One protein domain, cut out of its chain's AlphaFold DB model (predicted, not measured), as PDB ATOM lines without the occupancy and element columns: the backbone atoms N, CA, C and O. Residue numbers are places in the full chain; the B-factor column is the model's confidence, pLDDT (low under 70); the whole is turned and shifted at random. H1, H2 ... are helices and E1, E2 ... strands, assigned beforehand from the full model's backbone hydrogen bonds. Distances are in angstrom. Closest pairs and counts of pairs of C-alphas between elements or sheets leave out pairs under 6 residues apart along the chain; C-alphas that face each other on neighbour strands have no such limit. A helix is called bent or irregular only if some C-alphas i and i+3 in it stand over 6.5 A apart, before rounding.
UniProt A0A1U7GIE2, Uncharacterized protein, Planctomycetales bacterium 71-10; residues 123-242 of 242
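What this domain is: This is residues 123 to 242 of the 242 residues of an uncharacterized protein of Planctomycetales bacterium 71-10 (UniProt A0A1U7GIE2). One sheet of nine strands is curled round into a nearly closed, barrel-like roll, its two edge strands E8 and E9 meeting where E8 ends and E9 begins. The small hairpin of E1 and E2 lies across one end of the roll, and the short helix H1 sits toward the other end, between E7 and E8 on one side and E10 and E11 on the other. The printed part has 120 residues with eleven named strands and one named helix, in the order E1 to E10, H1, E11. The large sheet runs E8, E7, E6, E5, E4, E3, E11, E10, E9, antiparallel throughout, and the class is mostly strand. The whole is compact, with a radius of gyration of the C-alphas of 13.4 A and spans of 35 by 27 by 26 A.

Where its parts are: The printed part begins with E1, residues 123 to 125, whose C-alpha 123 stands at (-43.763, -9.720, 47.026). E2 is residues 128 to 131. E3, residues 135 to 141, is 19.5 A long from first to last C-alpha, and E4, residues 145 to 153, is 25.8 A long. E5 is residues 158 to 160. E6, residues 167 to 174, is 22.0 A long. E7, residues 177 to 187, is the longest strand, 30.6 A, and begins with C-alpha 177 at (-37.393, -1.318, 46.956). E8, residues 194 to 200, is 20.1 A long. E9, residues 207 to 215, is 22.6 A long and bends by 60 degrees at residue 212. E10, residues 218 to 226, is 24.1 A long. H1 is residues 228 to 231, and E11, residues 235 to 241, is 18.0 A long, ending at C-alpha 241, (-51.374, -2.899, 37.009).

How they stand to each other: The large sheet is twisted and curled like part of a barrel. It is a folded sheet, bent back on itself into two leaves that face each other: E8, E7, E6 and E5 face E3, E11, E10 and E9, with E4 as the hinge. Pairing at E4 is staggered: its residues 145 to 151 pair with E3, where N 147 and O 139 are 3.0 A apart, and its residues 152 to 153 pair with E5, where N 152 and O 160 are 2.8 A apart. E3 to E8 form a meander, each strand the antiparallel neighbour of the one before. Between E7 and E6, N 181 and O 170 are 2.8 A apart, and between E8 and E7, N 198 and O 182 are 2.9 A apart. E3 and E11 are antiparallel at 162 degrees, with N 138 and O 239 2.8 A apart. E9 and E10 form a hairpin, with N 214 and O 219 2.8 A apart. The closest C-alphas of the edge strands E8 and E9 are those of Ser 200 and Leu 208, 4.6 A apart, while E8 and E11 are apart. In the hairpin of E1 and E2, N 123 and O 130 are 2.7 A apart. The closest C-alphas of E1 and E6 are those of Cys 125 and Cys 173, 4.9 A apart; those of E2 and E9 are Cys 128 and Cys 215, 5.1 A apart. H1 is on the large sheet at a height of 5.5 A, over none of its strands, but only just, as two of its C-alphas fall on E7. H1 is too short for any O i to N i+4 pair, and its one O i to N i+3 pair is within hydrogen-bond range.

The domain as a whole: The two C-alphas farthest apart are those of Gly 188 and Asp 216, 39.6 A. The printed part has no cut and ends at Gln 242, the chain's last residue, whose C-alpha is 12.8 A from that of Val 123. No link is long; those from E5 to E6, E7 to E8 and E8 to E9 are short, and the others are tight. The mean pLDDT of the printed part is 95.2, and no printed residue is under 70.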
ATOM      1  N   VAL A 123     -45.139 -10.178  46.787       92.00
ATOM      2  CA  VAL A 123     -43.763  -9.720  47.026       92.00
ATOM      3  C   VAL A 123     -43.815  -8.303  47.596       92.00
ATOM      4  O   VAL A 123     -44.567  -7.470  47.096       92.00
ATOM      5  N   VAL A 124     -43.039  -8.016  48.642       91.12
ATOM      6  CA  VAL A 124     -42.942  -6.656  49.199       91.12
ATOM      7  C   VAL A 124     -41.996  -5.822  48.332       91.12
ATOM      8  O   VAL A 124     -40.837  -6.184  48.144       91.12
ATOM      9  N   CYS A 125     -42.496  -4.703  47.817       90.25
ATOM     10  CA  CYS A 125     -41.823  -3.823  46.869       90.25
ATOM     11  C   CYS A 125     -41.994  -2.367  47.315       90.25
ATOM     12  O   CYS A 125     -42.954  -1.689  46.940       90.25
ATOM     13  N   GLY A 126     -41.088  -1.876  48.155       85.56
ATOM     14  CA  GLY A 126     -41.262  -0.586  48.816       85.56
ATOM     15  C   GLY A 126     -42.451  -0.624  49.768       85.56
ATOM     16  O   GLY A 126     -42.595  -1.544  50.571       85.56
ATOM     17  N   GLY A 127     -43.328   0.371  49.642       86.56
ATOM     18  CA  GLY A 127     -44.570   0.451  50.410       86.56
ATOM     19  C   GLY A 127     -45.695  -0.467  49.917       86.56
ATOM     20  O   GLY A 127     -46.718  -0.554  50.590       86.56
ATOM     21  N   CYS A 128     -45.537  -1.147  48.773       91.69
ATOM     22  CA  CYS A 128     -46.587  -1.981  48.182       91.69
ATOM     23  C   CYS A 128     -46.293  -3.483  48.261       91.69
ATOM     24  O   CYS A 128     -45.144  -3.920  48.321       91.69
ATOM     25  N   LYS A 129     -47.361  -4.287  48.211       93.50
ATOM     26  CA  LYS A 129     -47.310  -5.743  48.041       93.50
ATOM     27  C   LYS A 129     -47.783  -6.089  46.630       93.50
ATOM     28  O   LYS A 129     -48.953  -5.899  46.322       93.50
ATOM     29  N   LEU A 130     -46.887  -6.572  45.776       94.94
ATOM     30  CA  LEU A 130     -47.202  -6.931  44.388       94.94
ATOM     31  C   LEU A 130     -47.593  -8.407  44.303       94.94
ATOM     32  O   LEU A 130     -46.948  -9.219  44.961       94.94
ATOM     33  N   PRO A 131     -48.598  -8.797  43.508       94.62
ATOM     34  CA  PRO A 131     -49.021 -10.186  43.403       94.62
ATOM     35  C   PRO A 131     -47.991 -11.028  42.636       94.62
ATOM     36  O   PRO A 131     -47.410 -10.581  41.652       94.62
ATOM     37  N   ARG A 132     -47.784 -12.283  43.054       93.50
ATOM     38  CA  ARG A 132     -46.899 -13.260  42.387       93.50
ATOM     39  C   ARG A 132     -47.562 -13.897  41.167       93.50
ATOM     40  O   ARG A 132     -47.773 -15.107  41.115       93.50
ATOM     41  N   ARG A 133     -47.927 -13.060  40.210       95.00
ATOM     42  CA  ARG A 133     -48.496 -13.433  38.915       95.00
ATOM     43  C   ARG A 133     -48.084 -12.396  37.882       95.00
ATOM     44  O   ARG A 133     -47.525 -11.363  38.250       95.00
ATOM     45  N   ASP A 134     -48.383 -12.667  36.624       97.75
ATOM     46  CA  ASP A 134     -48.119 -11.720  35.550       97.75
ATOM     47  C   ASP A 134     -48.872 -10.406  35.783       97.75
ATOM     48  O   ASP A 134     -50.004 -10.389  36.271       97.75
ATOM     49  N   LEU A 135     -48.209  -9.300  35.462       97.94
ATOM     50  CA  LEU A 135     -48.763  -7.951  35.556       97.94
ATOM     51  C   LEU A 135     -49.061  -7.421  34.156       97.94
ATOM     52  O   LEU A 135     -48.547  -7.928  33.163       97.94
ATOM     53  N   THR A 136     -49.842  -6.351  34.073       98.56
ATOM     54  CA  THR A 136     -50.079  -5.634  32.818       98.56
ATOM     55  C   THR A 136     -49.305  -4.327  32.819       98.56
ATOM     56  O   THR A 136     -49.543  -3.460  33.665       98.56
ATOM     57  N   LEU A 137     -48.406  -4.162  31.849       98.56
ATOM     58  CA  LEU A 137     -47.787  -2.883  31.526       98.56
ATOM     59  C   LEU A 137     -48.619  -2.185  30.456       98.56
ATOM     60  O   LEU A 137     -48.845  -2.747  29.393       98.56
ATOM     61  N   THR A 138     -48.994  -0.937  30.700       98.50
ATOM     62  CA  THR A 138     -49.566  -0.027  29.706       98.50
ATOM     63  C   THR A 138     -48.637   1.162  29.532       98.50
ATOM     64  O   THR A 138     -48.226   1.777  30.516       98.50
ATOM     65  N   TRP A 139     -48.309   1.532  28.299       98.19
ATOM     66  CA  TRP A 139     -47.509   2.719  28.015       98.19
ATOM     67  C   TRP A 139     -48.209   3.641  27.031       98.19
ATOM     68  O   TRP A 139     -48.982   3.216  26.178       98.19
ATOM     69  N   THR A 140     -47.939   4.934  27.171       97.94
ATOM     70  CA  THR A 140     -48.403   5.967  26.245       97.94
ATOM     71  C   THR A 140     -47.226   6.451  25.423       97.94
ATOM     72  O   THR A 140     -46.199   6.866  25.969       97.94
ATOM     73  N   ASN A 141     -47.390   6.381  24.108       96.75
ATOM     74  CA  ASN A 141     -46.480   6.941  23.134       96.75
ATOM     75  C   ASN A 141     -47.223   8.025  22.339       96.75
ATOM     76  O   ASN A 141     -48.282   7.766  21.779       96.75
ATOM     77  N   ASN A 142     -46.684   9.240  22.275       96.62
ATOM     78  CA  ASN A 142     -47.347  10.357  21.595       96.62
ATOM     79  C   ASN A 142     -47.456  10.164  20.071       96.62
ATOM     80  O   ASN A 142     -48.269  10.827  19.437       96.62
ATOM     81  N   LEU A 143     -46.638   9.283  19.490       95.69
ATOM     82  CA  LEU A 143     -46.618   8.987  18.057       95.69
ATOM     83  C   LEU A 143     -47.481   7.767  17.716       95.69
ATOM     84  O   LEU A 143     -48.135   7.746  16.680       95.69
ATOM     85  N   LEU A 144     -47.475   6.748  18.583       95.81
ATOM     86  CA  LEU A 144     -48.117   5.451  18.324       95.81
ATOM     87  C   LEU A 144     -49.404   5.218  19.127       95.81
ATOM     88  O   LEU A 144     -50.071   4.208  18.914       95.81
ATOM     89  N   GLY A 145     -49.748   6.104  20.060       96.81
ATOM     90  CA  GLY A 145     -50.877   5.945  20.974       96.81
ATOM     91  C   GLY A 145     -50.555   5.096  22.208       96.81
ATOM     92  O   GLY A 145     -49.399   4.941  22.617       96.81
ATOM     93  N   THR A 146     -51.603   4.571  22.839       98.00
ATOM     94  CA  THR A 146     -51.502   3.743  24.048       98.00
ATOM     95  C   THR A 146     -51.464   2.264  23.687       98.00
ATOM     96  O   THR A 146     -52.291   1.792  22.914       98.00
ATOM     97  N   HIS A 147     -50.525   1.533  24.283       98.06
ATOM     98  CA  HIS A 147     -50.317   0.100  24.063       98.06
ATOM     99  C   HIS A 147     -50.130  -0.621  25.394       98.06
ATOM    100  O   HIS A 147     -49.795   0.009  26.401       98.06
ATOM    101  N   SER A 148     -50.314  -1.940  25.397       98.19
ATOM    102  CA  SER A 148     -50.140  -2.769  26.589       98.19
ATOM    103  C   SER A 148     -49.481  -4.110  26.287       98.19
ATOM    104  O   SER A 148     -49.656  -4.657  25.199       98.19
ATOM    105  N   ALA A 149     -48.771  -4.665  27.266       98.06
ATOM    106  CA  ALA A 149     -48.176  -5.994  27.196       98.06
ATOM    107  C   ALA A 149     -48.114  -6.656  28.582       98.06
ATOM    108  O   ALA A 149     -48.002  -5.952  29.592       98.06
ATOM    109  N   PRO A 150     -48.151  -7.999  28.647       98.19
ATOM    110  CA  PRO A 150     -47.939  -8.714  29.895       98.19
ATOM    111  C   PRO A 150     -46.479  -8.590  30.351       98.19
ATOM    112  O   PRO A 150     -45.547  -8.688  29.548       98.19
ATOM    113  N   MET A 151     -46.286  -8.411  31.653       98.31
ATOM    114  CA  MET A 151     -45.004  -8.562  32.330       98.31
ATOM    115  C   MET A 151     -44.998  -9.903  33.063       98.31
ATOM    116  O   MET A 151     -45.716 -10.076  34.048       98.31
ATOM    117  N   VAL A 152     -44.184 -10.838  32.582       98.12
ATOM    118  CA  VAL A 152     -44.129 -12.218  33.073       98.12
ATOM    119  C   VAL A 152     -43.373 -12.280  34.392       98.12
ATOM    120  O   VAL A 152     -42.246 -11.784  34.474       98.12
ATOM    121  N   PHE A 153     -43.973 -12.891  35.415       96.81
ATOM    122  CA  PHE A 153     -43.342 -13.064  36.724       96.81
ATOM    123  C   PHE A 153     -42.287 -14.180  36.699       96.81
ATOM    124  O   PHE A 153     -42.573 -15.316  36.328       96.81
ATOM    125  N   ASN A 154     -41.071 -13.904  37.179       93.62
ATOM    126  CA  ASN A 154     -39.965 -14.873  37.201       93.62
ATOM    127  C   ASN A 154     -40.093 -15.957  38.291       93.62
ATOM    128  O   ASN A 154     -39.209 -16.799  38.438       93.62
ATOM    129  N   GLY A 155     -41.149 -15.912  39.106       88.38
ATOM    130  CA  GLY A 155     -41.354 -16.830  40.223       88.38
ATOM    131  C   GLY A 155     -40.712 -16.387  41.539       88.38
ATOM    132  O   GLY A 155     -40.949 -17.047  42.552       88.38
ATOM    133  N   ILE A 156     -39.956 -15.283  41.561       90.31
ATOM    134  CA  ILE A 156     -39.187 -14.794  42.714       90.31
ATOM    135  C   ILE A 156     -39.624 -13.376  43.112       90.31
ATOM    136  O   ILE A 156     -40.295 -13.224  44.137       90.31
ATOM    137  N   ASP A 157     -39.245 -12.365  42.333       94.25
ATOM    138  CA  ASP A 157     -39.296 -10.940  42.697       94.25
ATOM    139  C   ASP A 157     -39.259  -9.981  41.489       94.25
ATOM    140  O   ASP A 157     -39.028  -8.779  41.651       94.25
ATOM    141  N   GLU A 158     -39.449 -10.499  40.275       96.94
ATOM    142  CA  GLU A 158     -39.266  -9.738  39.043       96.94
ATOM    143  C   GLU A 158     -40.351 -10.031  38.019       96.94
ATOM    144  O   GLU A 158     -40.764 -11.174  37.842       96.94
ATOM    145  N   TRP A 159     -40.748  -8.984  37.304       98.06
ATOM    146  CA  TRP A 159     -41.653  -9.026  36.171       98.06
ATOM    147  C   TRP A 159     -40.964  -8.399  34.973       98.06
ATOM    148  O   TRP A 159     -40.415  -7.302  35.089       98.06
ATOM    149  N   ALA A 160     -41.004  -9.053  33.819       98.25
ATOM    150  CA  ALA A 160     -40.375  -8.528  32.614       98.25
ATOM    151  C   ALA A 160     -41.238  -8.756  31.376       98.25
ATOM    152  O   ALA A 160     -41.960  -9.746  31.273       98.25
ATOM    153  N   THR A 161     -41.155  -7.838  30.420       98.31
ATOM    154  CA  THR A 161     -41.708  -8.051  29.081       98.31
ATOM    155  C   THR A 161     -40.665  -8.717  28.188       98.31
ATOM    156  O   THR A 161     -39.458  -8.616  28.424       98.31
ATOM    157  N   GLY A 162     -41.123  -9.315  27.089       96.44
ATOM    158  CA  GLY A 162     -40.257  -9.539  25.936       96.44
ATOM    159  C   GLY A 162     -39.825  -8.221  25.274       96.44
ATOM    160  O   GLY A 162     -40.156  -7.123  25.731       96.44
ATOM    161  N   CYS A 163     -39.101  -8.345  24.166       96.31
ATOM    162  CA  CYS A 163     -38.761  -7.222  23.301       96.31
ATOM    163  C   CYS A 163     -39.985  -6.755  22.508       96.31
ATOM    164  O   CYS A 163     -40.580  -7.532  21.765       96.31
ATOM    165  N   ILE A 164     -40.329  -5.478  22.630       95.25
ATOM    166  CA  ILE A 164     -41.448  -4.835  21.939       95.25
ATOM    167  C   ILE A 164     -40.880  -3.577  21.297       95.25
ATOM    168  O   ILE A 164     -40.398  -2.720  22.015       95.25
ATOM    169  N   ASN A 165     -40.876  -3.445  19.970       92.06
ATOM    170  CA  ASN A 165     -40.365  -2.239  19.287       92.06
ATOM    171  C   ASN A 165     -38.972  -1.772  19.776       92.06
ATOM    172  O   ASN A 165     -38.770  -0.590  20.051       92.06
ATOM    173  N   GLN A 166     -38.017  -2.703  19.906       95.62
ATOM    174  CA  GLN A 166     -36.659  -2.452  20.428       95.62
ATOM    175  C   GLN A 166     -36.596  -1.975  21.889       95.62
ATOM    176  O   GLN A 166     -35.567  -1.457  22.315       95.62
ATOM    177  N   ILE A 167     -37.657  -2.147  22.677       96.88
ATOM    178  CA  ILE A 167     -37.652  -1.865  24.112       96.88
ATOM    179  C   ILE A 167     -38.046  -3.104  24.914       96.88
ATOM    180  O   ILE A 167     -38.895  -3.892  24.497       96.88
ATOM    181  N   SER A 168     -37.421  -3.287  26.072       97.81
ATOM    182  CA  SER A 168     -37.877  -4.233  27.087       97.81
ATOM    183  C   SER A 168     -38.099  -3.513  28.407       97.81
ATOM    184  O   SER A 168     -37.415  -2.541  28.737       97.81
ATOM    185  N   PHE A 169     -39.082  -3.982  29.166       98.44
ATOM    186  CA  PHE A 169     -39.442  -3.411  30.452       98.44
ATOM    187  C   PHE A 169     -39.253  -4.444  31.541       98.44
ATOM    188  O   PHE A 169     -39.520  -5.630  31.346       98.44
ATOM    189  N   ARG A 170     -38.822  -3.979  32.707       98.25
ATOM    190  CA  ARG A 170     -38.619  -4.824  33.874       98.25
ATOM    191  C   ARG A 170     -38.999  -4.067  35.133       98.25
ATOM    192  O   ARG A 170     -38.652  -2.905  35.301       98.25
ATOM    193  N   LEU A 171     -39.708  -4.748  36.015       97.81
ATOM    194  CA  LEU A 171     -40.004  -4.322  37.371       97.81
ATOM    195  C   LEU A 171     -39.375  -5.348  38.305       97.81
ATOM    196  O   LEU A 171     -39.587  -6.542  38.136       97.81
ATOM    197  N   SER A 172     -38.587  -4.900  39.272       96.88
ATOM    198  CA  SER A 172     -37.931  -5.787  40.235       96.88
ATOM    199  C   SER A 172     -38.077  -5.253  41.648       96.88
ATOM    200  O   SER A 172     -38.097  -4.039  41.858       96.88
ATOM    201  N   CYS A 173     -38.168  -6.165  42.609       94.69
ATOM    202  CA  CYS A 173     -38.344  -5.842  44.016       94.69
ATOM    203  C   CYS A 173     -37.208  -6.417  44.844       94.69
ATOM    204  O   CYS A 173     -37.328  -7.479  45.450       94.69
ATOM    205  N   ARG A 174     -36.086  -5.698  44.863       90.56
ATOM    206  CA  ARG A 174     -34.875  -6.126  45.567       90.56
ATOM    207  C   ARG A 174     -34.646  -5.251  46.781       90.56
ATOM    208  O   ARG A 174     -34.851  -4.041  46.727       90.56
ATOM    209  N   SER A 175     -34.242  -5.874  47.885       83.75
ATOM    210  CA  SER A 175     -33.957  -5.173  49.145       83.75
ATOM    211  C   SER A 175     -35.128  -4.315  49.644       83.75
ATOM    212  O   SER A 175     -34.926  -3.265  50.247       83.75
ATOM    213  N   GLY A 176     -36.362  -4.741  49.352       83.12
ATOM    214  CA  GLY A 176     -37.568  -4.014  49.732       83.12
ATOM    215  C   GLY A 176     -37.802  -2.713  48.961       83.12
ATOM    216  O   GLY A 176     -38.627  -1.930  49.406       83.12
ATOM    217  N   ALA A 177     -37.141  -2.469  47.825       88.62
ATOM    218  CA  ALA A 177     -37.393  -1.318  46.956       88.62
ATOM    219  C   ALA A 177     -37.874  -1.766  45.569       88.62
ATOM    220  O   ALA A 177     -37.406  -2.774  45.038       88.62
ATOM    221  N   ALA A 178     -38.811  -1.015  44.985       93.62
ATOM    222  CA  ALA A 178     -39.286  -1.245  43.624       93.62
ATOM    223  C   ALA A 178     -38.404  -0.487  42.624       93.62
ATOM    224  O   ALA A 178     -38.319   0.741  42.678       93.62
ATOM    225  N   THR A 179     -37.804  -1.218  41.688       96.38
ATOM    226  CA  THR A 179     -37.032  -0.650  40.583       96.38
ATOM    227  C   THR A 179     -37.735  -0.960  39.274       96.38
ATOM    228  O   THR A 179     -37.852  -2.127  38.895       96.38
ATOM    229  N   PHE A 180     -38.187   0.082  38.579       97.56
ATOM    230  CA  PHE A 180     -38.750  -0.028  37.235       97.56
ATOM    231  C   PHE A 180     -37.712   0.420  36.213       97.56
ATOM    232  O   PHE A 180     -37.154   1.507  36.336       97.56
ATOM    233  N   THR A 181     -37.451  -0.404  35.208       98.06
ATOM    234  CA  THR A 181     -36.478  -0.131  34.153       98.06
ATOM    235  C   THR A 181     -37.095  -0.316  32.782       98.06
ATOM    236  O   THR A 181     -37.817  -1.285  32.544       98.06
ATOM    237  N   ALA A 182     -36.745   0.582  31.876       98.12
ATOM    238  CA  ALA A 182     -37.075   0.526  30.467       98.12
ATOM    239  C   ALA A 182     -35.759   0.562  29.675       98.12
ATOM    240  O   ALA A 182     -35.010   1.536  29.760       98.12
ATOM    241  N   THR A 183     -35.460  -0.511  28.948       98.12
ATOM    242  CA  THR A 183     -34.207  -0.683  28.207       98.12
ATOM    243  C   THR A 183     -34.480  -0.553  26.722       98.12
ATOM    244  O   THR A 183     -35.082  -1.445  26.127       98.12
ATOM    245  N   TYR A 184     -34.041   0.550  26.126       97.31
ATOM    246  CA  TYR A 184     -34.166   0.804  24.695       97.31
ATOM    247  C   TYR A 184     -32.885   0.403  23.964       97.31
ATOM    248  O   TYR A 184     -31.794   0.832  24.331       97.31
ATOM    249  N   PHE A 185     -33.006  -0.413  22.925       97.19
ATOM    250  CA  PHE A 185     -31.880  -0.897  22.137       97.19
ATOM    251  C   PHE A 185     -31.696   0.003  20.913       97.19
ATOM    252  O   PHE A 185     -32.376  -0.153  19.902       97.19
ATOM    253  N   VAL A 186     -30.783   0.974  21.024       94.69
ATOM    254  CA  VAL A 186     -30.568   2.033  20.015       94.69
ATOM    255  C   VAL A 186     -29.909   1.523  18.732       94.69
ATOM    256  O   VAL A 186     -30.032   2.145  17.681       94.69
ATOM    257  N   ALA A 187     -29.190   0.403  18.814       93.19
ATOM    258  CA  ALA A 187     -28.544  -0.239  17.678       93.19
ATOM    259  C   ALA A 187     -28.547  -1.760  17.860       93.19
ATOM    260  O   ALA A 187     -28.383  -2.247  18.975       93.19
ATOM    261  N   GLY A 188     -28.675  -2.511  16.765       91.62
ATOM    262  CA  GLY A 188     -28.771  -3.974  16.797       91.62
ATOM    263  C   GLY A 188     -30.192  -4.481  17.068       91.62
ATOM    264  O   GLY A 188     -31.169  -3.787  16.803       91.62
ATOM    265  N   HIS A 189     -30.301  -5.715  17.563       93.06
ATOM    266  CA  HIS A 189     -31.581  -6.367  17.849       93.06
ATOM    267  C   HIS A 189     -31.808  -6.434  19.354       93.06
ATOM    268  O   HIS A 189     -30.916  -6.842  20.084       93.06
ATOM    269  N   CYS A 190     -32.995  -6.111  19.845       93.12
ATOM    270  CA  CYS A 190     -33.364  -6.453  21.215       93.12
ATOM    271  C   CYS A 190     -33.405  -7.995  21.378       93.12
ATOM    272  O   CYS A 190     -34.035  -8.656  20.550       93.12
ATOM    273  N   PRO A 191     -32.766  -8.596  22.407       93.88
ATOM    274  CA  PRO A 191     -32.095  -7.968  23.554       93.88
ATOM    275  C   PRO A 191     -30.552  -7.901  23.461       93.88
ATOM    276  O   PRO A 191     -29.894  -7.665  24.468       93.88
ATOM    277  N   THR A 192     -29.950  -8.160  22.300       95.19
ATOM    278  CA  THR A 192     -28.486  -8.273  22.110       95.19
ATOM    279  C   THR A 192     -27.802  -6.997  21.605       95.19
ATOM    280  O   THR A 192     -26.576  -6.942  21.525       95.19
ATOM    281  N   GLY A 193     -28.578  -5.982  21.233       94.94
ATOM    282  CA  GLY A 193     -28.107  -4.697  20.735       94.94
ATOM    283  C   GLY A 193     -27.460  -3.814  21.806       94.94
ATOM    284  O   GLY A 193     -27.359  -4.192  22.969       94.94
ATOM    285  N   GLN A 194     -27.059  -2.603  21.419       97.00
ATOM    286  CA  GLN A 194     -26.544  -1.577  22.331       97.00
ATOM    287  C   GLN A 194     -27.692  -0.993  23.173       97.00
ATOM    288  O   GLN A 194     -28.578  -0.350  22.600       97.00
ATOM    289  N   PRO A 195     -27.709  -1.201  24.504       97.56
ATOM    290  CA  PRO A 195     -28.816  -0.776  25.348       97.56
ATOM    291  C   PRO A 195     -28.602   0.630  25.925       97.56
ATOM    292  O   PRO A 195     -27.512   0.986  26.368       97.56
ATOM    293  N   VAL A 196     -29.687   1.394  26.024       97.31
ATOM    294  CA  VAL A 196     -29.818   2.565  26.894       97.31
ATOM    295  C   VAL A 196     -30.885   2.247  27.934       97.31
ATOM    296  O   VAL A 196     -32.042   1.996  27.595       97.31
ATOM    297  N   VAL A 197     -30.491   2.227  29.204       97.81
ATOM    298  CA  VAL A 197     -31.368   1.849  30.318       97.81
ATOM    299  C   VAL A 197     -31.852   3.104  31.026       97.81
ATOM    300  O   VAL A 197     -31.039   3.870  31.535       97.81
ATOM    301  N   CYS A 198     -33.168   3.288  31.101       98.00
ATOM    302  CA  CYS A 198     -33.796   4.298  31.944       98.00
ATOM    303  C   CYS A 198     -34.399   3.621  33.179       98.00
ATOM    304  O   CYS A 198     -35.155   2.660  33.027       98.00
ATOM    305  N   SER A 199     -34.114   4.109  34.386       97.50
ATOM    306  CA  SER A 199     -34.573   3.478  35.632       97.50
ATOM    307  C   SER A 199     -35.289   4.440  36.578       97.50
ATOM    308  O   SER A 199     -34.956   5.618  36.653       97.50
ATOM    309  N   SER A 200     -36.253   3.923  37.339       95.81
ATOM    310  CA  SER A 200     -36.850   4.559  38.514       95.81
ATOM    311  C   SER A 200     -36.516   3.712  39.747       95.81
ATOM    312  O   SER A 200     -36.830   2.522  39.726       95.81
ATOM    313  N   PRO A 201     -35.974   4.297  40.828       92.88
ATOM    314  CA  PRO A 201     -35.532   5.687  40.902       92.88
ATOM    315  C   PRO A 201     -34.334   5.938  39.968       92.88
ATOM    316  O   PRO A 201     -33.496   5.062  39.758       92.88
ATOM    317  N   GLY A 202     -34.262   7.132  39.388       87.50
ATOM    318  CA  GLY A 202     -33.145   7.552  38.550       87.50
ATOM    319  C   GLY A 202     -33.201   9.045  38.257       87.50
ATOM    320  O   GLY A 202     -34.241   9.684  38.414       87.50
ATOM    321  N   SER A 203     -32.072   9.609  37.841       89.12
ATOM    322  CA  SER A 203     -31.928  11.028  37.510       89.12
ATOM    323  C   SER A 203     -31.623  11.220  36.028       89.12
ATOM    324  O   SER A 203     -31.145  10.307  35.354       89.12
ATOM    325  N   SER A 204     -31.876  12.429  35.518       88.88
ATOM    326  CA  SER A 204     -31.461  12.808  34.162       88.88
ATOM    327  C   SER A 204     -29.971  12.496  33.942       88.88
ATOM    328  O   SER A 204     -29.181  12.766  34.853       88.88
ATOM    329  N   PRO A 205     -29.569  11.909  32.795       91.75
ATOM    330  CA  PRO A 205     -30.346  11.687  31.566       91.75
ATOM    331  C   PRO A 205     -30.924  10.266  31.409       91.75
ATOM    332  O   PRO A 205     -31.343   9.895  30.317       91.75
ATOM    333  N   ILE A 206     -30.915   9.448  32.459       94.06
ATOM    334  CA  ILE A 206     -31.344   8.036  32.421       94.06
ATOM    335  C   ILE A 206     -32.435   7.741  33.458       94.06
ATOM    336  O   ILE A 206     -32.615   6.614  33.918       94.06
ATOM    337  N   GLY A 207     -33.162   8.780  33.864       94.56
ATOM    338  CA  GLY A 207     -34.107   8.721  34.966       94.56
ATOM    339  C   GLY A 207     -35.535   8.513  34.493       94.56
ATOM    340  O   GLY A 207     -36.011   9.188  33.581       94.56
ATOM    341  N   LEU A 208     -36.247   7.626  35.173       96.69
ATOM    342  CA  LEU A 208     -37.700   7.579  35.177       96.69
ATOM    343  C   LEU A 208     -38.191   8.138  36.513       96.69
ATOM    344  O   LEU A 208     -37.636   7.824  37.567       96.69
ATOM    345  N   THR A 209     -39.245   8.949  36.472       95.50
ATOM    346  CA  THR A 209     -39.819   9.554  37.680       95.50
ATOM    347  C   THR A 209     -41.120   8.846  38.033       95.50
ATOM    348  O   THR A 209     -42.052   8.830  37.223       95.50
ATOM    349  N   ALA A 210     -41.195   8.266  39.234       95.00
ATOM    350  CA  ALA A 210     -42.447   7.760  39.790       95.00
ATOM    351  C   ALA A 210     -43.415   8.934  40.013       95.00
ATOM    352  O   ALA A 210     -43.079   9.908  40.678       95.00
ATOM    353  N   SER A 211     -44.600   8.848  39.416       95.88
ATOM    354  CA  SER A 211     -45.585   9.939  39.361       95.88
ATOM    355  C   SER A 211     -46.839   9.665  40.187       95.88
ATOM    356  O   SER A 211     -47.434  10.597  40.714       95.88
ATOM    357  N   ALA A 212     -47.234   8.398  40.322       95.88
ATOM    358  CA  ALA A 212     -48.350   7.980  41.160       95.88
ATOM    359  C   ALA A 212     -48.178   6.514  41.570       95.88
ATOM    360  O   ALA A 212     -47.606   5.716  40.821       95.88
ATOM    361  N   GLN A 213     -48.684   6.166  42.753       95.62
ATOM    362  CA  GLN A 213     -48.714   4.793  43.247       95.62
ATOM    363  C   GLN A 213     -49.973   4.538  44.086       95.62
ATOM    364  O   GLN A 213     -50.368   5.386  44.885       95.62
ATOM    365  N   SER A 214     -50.571   3.362  43.917       95.94
ATOM    366  CA  SER A 214     -51.578   2.769  44.799       95.94
ATOM    367  C   SER A 214     -51.275   1.279  44.939       95.94
ATOM    368  O   SER A 214     -50.879   0.629  43.970       95.94
ATOM    369  N   CYS A 215     -51.426   0.737  46.146       95.06
ATOM    370  CA  CYS A 215     -51.152  -0.675  46.413       95.06
ATOM    371  C   CYS A 215     -52.419  -1.546  46.391       95.06
ATOM    372  O   CYS A 215     -52.294  -2.766  46.356       95.06
ATOM    373  N   ASP A 216     -53.609  -0.938  46.421       93.56
ATOM    374  CA  ASP A 216     -54.893  -1.643  46.402       93.56
ATOM    375  C   ASP A 216     -55.981  -0.782  45.717       93.56
ATOM    376  O   ASP A 216     -56.461   0.184  46.316       93.56
ATOM    377  N   PRO A 217     -56.329  -1.045  44.441       94.06
ATOM    378  CA  PRO A 217     -55.684  -2.002  43.539       94.06
ATOM    379  C   PRO A 217     -54.249  -1.578  43.177       94.06
ATOM    380  O   PRO A 217     -53.913  -0.391  43.236       94.06
ATOM    381  N   LEU A 218     -53.409  -2.542  42.772       95.56
ATOM    382  CA  LEU A 218     -52.042  -2.257  42.324       95.56
ATOM    383  C   LEU A 218     -52.055  -1.320  41.111       95.56
ATOM    384  O   LEU A 218     -52.559  -1.671  40.044       95.56
ATOM    385  N   PHE A 219     -51.425  -0.162  41.277       96.75
ATOM    386  CA  PHE A 219     -51.227   0.840  40.244       96.75
ATOM    387  C   PHE A 219     -49.890   1.542  40.479       96.75
ATOM    388  O   PHE A 219     -49.720   2.232  41.481       96.75
ATOM    389  N   LEU A 220     -48.936   1.388  39.564       96.88
ATOM    390  CA  LEU A 220     -47.642   2.078  39.605       96.88
ATOM    391  C   LEU A 220     -47.468   2.880  38.322       96.88
ATOM    392  O   LEU A 220     -47.545   2.311  37.236       96.88
ATOM    393  N   GLN A 221     -47.219   4.183  38.422       97.69
ATOM    394  CA  GLN A 221     -47.094   5.054  37.257       97.69
ATOM    395  C   GLN A 221     -45.745   5.769  37.213       97.69
ATOM    396  O   GLN A 221     -45.372   6.484  38.144       97.69
ATOM    397  N   TYR A 222     -45.071   5.687  36.070       97.75
ATOM    398  CA  TYR A 222     -43.773   6.302  35.804       97.75
ATOM    399  C   TYR A 222     -43.838   7.226  34.586       97.75
ATOM    400  O   TYR A 222     -44.639   7.019  33.673       97.75
ATOM    401  N   THR A 223     -42.972   8.236  34.558       97.38
ATOM    402  CA  THR A 223     -42.833   9.181  33.442       97.38
ATOM    403  C   THR A 223     -41.399   9.223  32.929       97.38
ATOM    404  O   THR A 223     -40.447   9.050  33.693       97.38
ATOM    405  N   ALA A 224     -41.250   9.440  31.620       95.50
ATOM    406  CA  ALA A 224     -39.965   9.402  30.915       95.50
ATOM    407  C   ALA A 224     -39.278  10.775  30.784       95.50
ATOM    408  O   ALA A 224     -38.363  10.926  29.978       95.50
ATOM    409  N   THR A 225     -39.712  11.790  31.538       90.00
ATOM    410  CA  THR A 225     -39.262  13.188  31.367       90.00
ATOM    411  C   THR A 225     -37.755  13.371  31.528       90.00
ATOM    412  O   THR A 225     -37.178  14.264  30.916       90.00
ATOM    413  N   SER A 226     -37.117  12.514  32.323       93.69
ATOM    414  CA  SER A 226     -35.683  12.556  32.614       93.69
ATOM    415  C   SER A 226     -34.880  11.519  31.820       93.69
ATOM    416  O   SER A 226     -33.721  11.280  32.154       93.69
ATOM    417  N   CYS A 227     -35.465  10.900  30.785       96.56
ATOM    418  CA  CYS A 227     -34.754   9.982  29.898       96.56
ATOM    419  C   CYS A 227     -34.950  10.340  28.416       96.56
ATOM    420  O   CYS A 227     -35.878   9.832  27.776       96.56
ATOM    421  N   PRO A 228     -34.057  11.169  27.835       96.38
ATOM    422  CA  PRO A 228     -34.158  11.613  26.447       96.38
ATOM    423  C   PRO A 228     -34.240  10.473  25.430       96.38
ATOM    424  O   PRO A 228     -34.936  10.601  24.430       96.38
ATOM    425  N   ALA A 229     -33.584   9.339  25.697       95.75
ATOM    426  CA  ALA A 229     -33.618   8.174  24.815       95.75
ATOM    427  C   ALA A 229     -35.037   7.615  24.608       95.75
ATOM    428  O   ALA A 229     -35.345   7.130  23.525       95.75
ATOM    429  N   LEU A 230     -35.911   7.718  25.615       96.25
ATOM    430  CA  LEU A 230     -37.307   7.287  25.519       96.25
ATOM    431  C   LEU A 230     -38.228   8.414  25.064       96.25
ATOM    432  O   LEU A 230     -39.085   8.193  24.207       96.25
ATOM    433  N   SER A 231     -38.047   9.626  25.594       95.50
ATOM    434  CA  SER A 231     -38.904  10.758  25.232       95.50
ATOM    435  C   SER A 231     -38.724  11.173  23.768       95.50
ATOM    436  O   SER A 231     -39.705  11.532  23.122       95.50
ATOM    437  N   ALA A 232     -37.513  11.055  23.208       95.44
ATOM    438  CA  ALA A 232     -37.256  11.280  21.781       95.44
ATOM    439  C   ALA A 232     -37.979  10.264  20.878       95.44
ATOM    440  O   ALA A 232     -38.289  10.576  19.734       95.44
ATOM    441  N   GLN A 233     -38.294   9.075  21.402       96.12
ATOM    442  CA  GLN A 233     -39.097   8.052  20.721       96.12
ATOM    443  C   GLN A 233     -40.604   8.202  21.007       96.12
ATOM    444  O   GLN A 233     -41.402   7.339  20.642       96.12
ATOM    445  N   GLY A 234     -41.014   9.280  21.684       96.56
ATOM    446  CA  GLY A 234     -42.408   9.600  21.978       96.56
ATOM    447  C   GLY A 234     -42.980   8.942  23.234       96.56
ATOM    448  O   GLY A 234     -44.144   9.188  23.542       96.56
ATOM    449  N   TYR A 235     -42.217   8.137  23.982       97.25
ATOM    450  CA  TYR A 235     -42.708   7.532  25.224       97.25
ATOM    451  C   TYR A 235     -42.817   8.579  26.332       97.25
ATOM    452  O   TYR A 235     -41.844   9.264  26.645       97.25
ATOM    453  N   THR A 236     -43.987   8.682  26.958       97.12
ATOM    454  CA  THR A 236     -44.257   9.707  27.982       97.12
ATOM    455  C   THR A 236     -44.641   9.126  29.335       97.12
ATOM    456  O   THR A 236     -44.202   9.638  30.368       97.12
ATOM    457  N   LYS A 237     -45.423   8.042  29.347       98.00
ATOM    458  CA  LYS A 237     -45.998   7.447  30.558       98.00
ATOM    459  C   LYS A 237     -45.964   5.922  30.497       98.00
ATOM    460  O   LYS A 237     -46.298   5.341  29.470       98.00
ATOM    461  N   PHE A 238     -45.652   5.297  31.627       98.38
ATOM    462  CA  PHE A 238     -45.713   3.853  31.854       98.38
ATOM    463  C   PHE A 238     -46.581   3.580  33.079       98.38
ATOM    464  O   PHE A 238     -46.478   4.294  34.073       98.38
ATOM    465  N   THR A 239     -47.449   2.582  33.010       98.38
ATOM    466  CA  THR A 239     -48.392   2.212  34.070       98.38
ATOM    467  C   THR A 239     -48.360   0.702  34.254       98.38
ATOM    468  O   THR A 239     -48.556  -0.024  33.286       98.38
ATOM    469  N   VAL A 240     -48.114   0.227  35.470       98.12
ATOM    470  CA  VAL A 240     -48.138  -1.196  35.828       98.12
ATOM    471  C   VAL A 240     -49.352  -1.464  36.710       98.12
ATOM    472  O   VAL A 240     -49.573  -0.757  37.693       98.12
ATOM    473  N   THR A 241     -50.126  -2.483  36.345       97.94
ATOM    474  CA  THR A 241     -51.374  -2.899  37.009       97.94
ATOM    475  C   THR A 241     -51.441  -4.420  37.140       97.94
ATOM    476  O   THR A 241     -50.675  -5.124  36.478       97.94
ATOM    477  N   GLN A 242     -52.312  -4.919  38.019       93.75
ATOM    478  CA  GLN A 242     -52.513  -6.356  38.269       93.75
ATOM    479  C   GLN A 242     -53.532  -7.032  37.356       93.75
ATOM    480  O   GLN A 242     -54.310  -6.309  36.701       93.75
TER     481      GLN A 242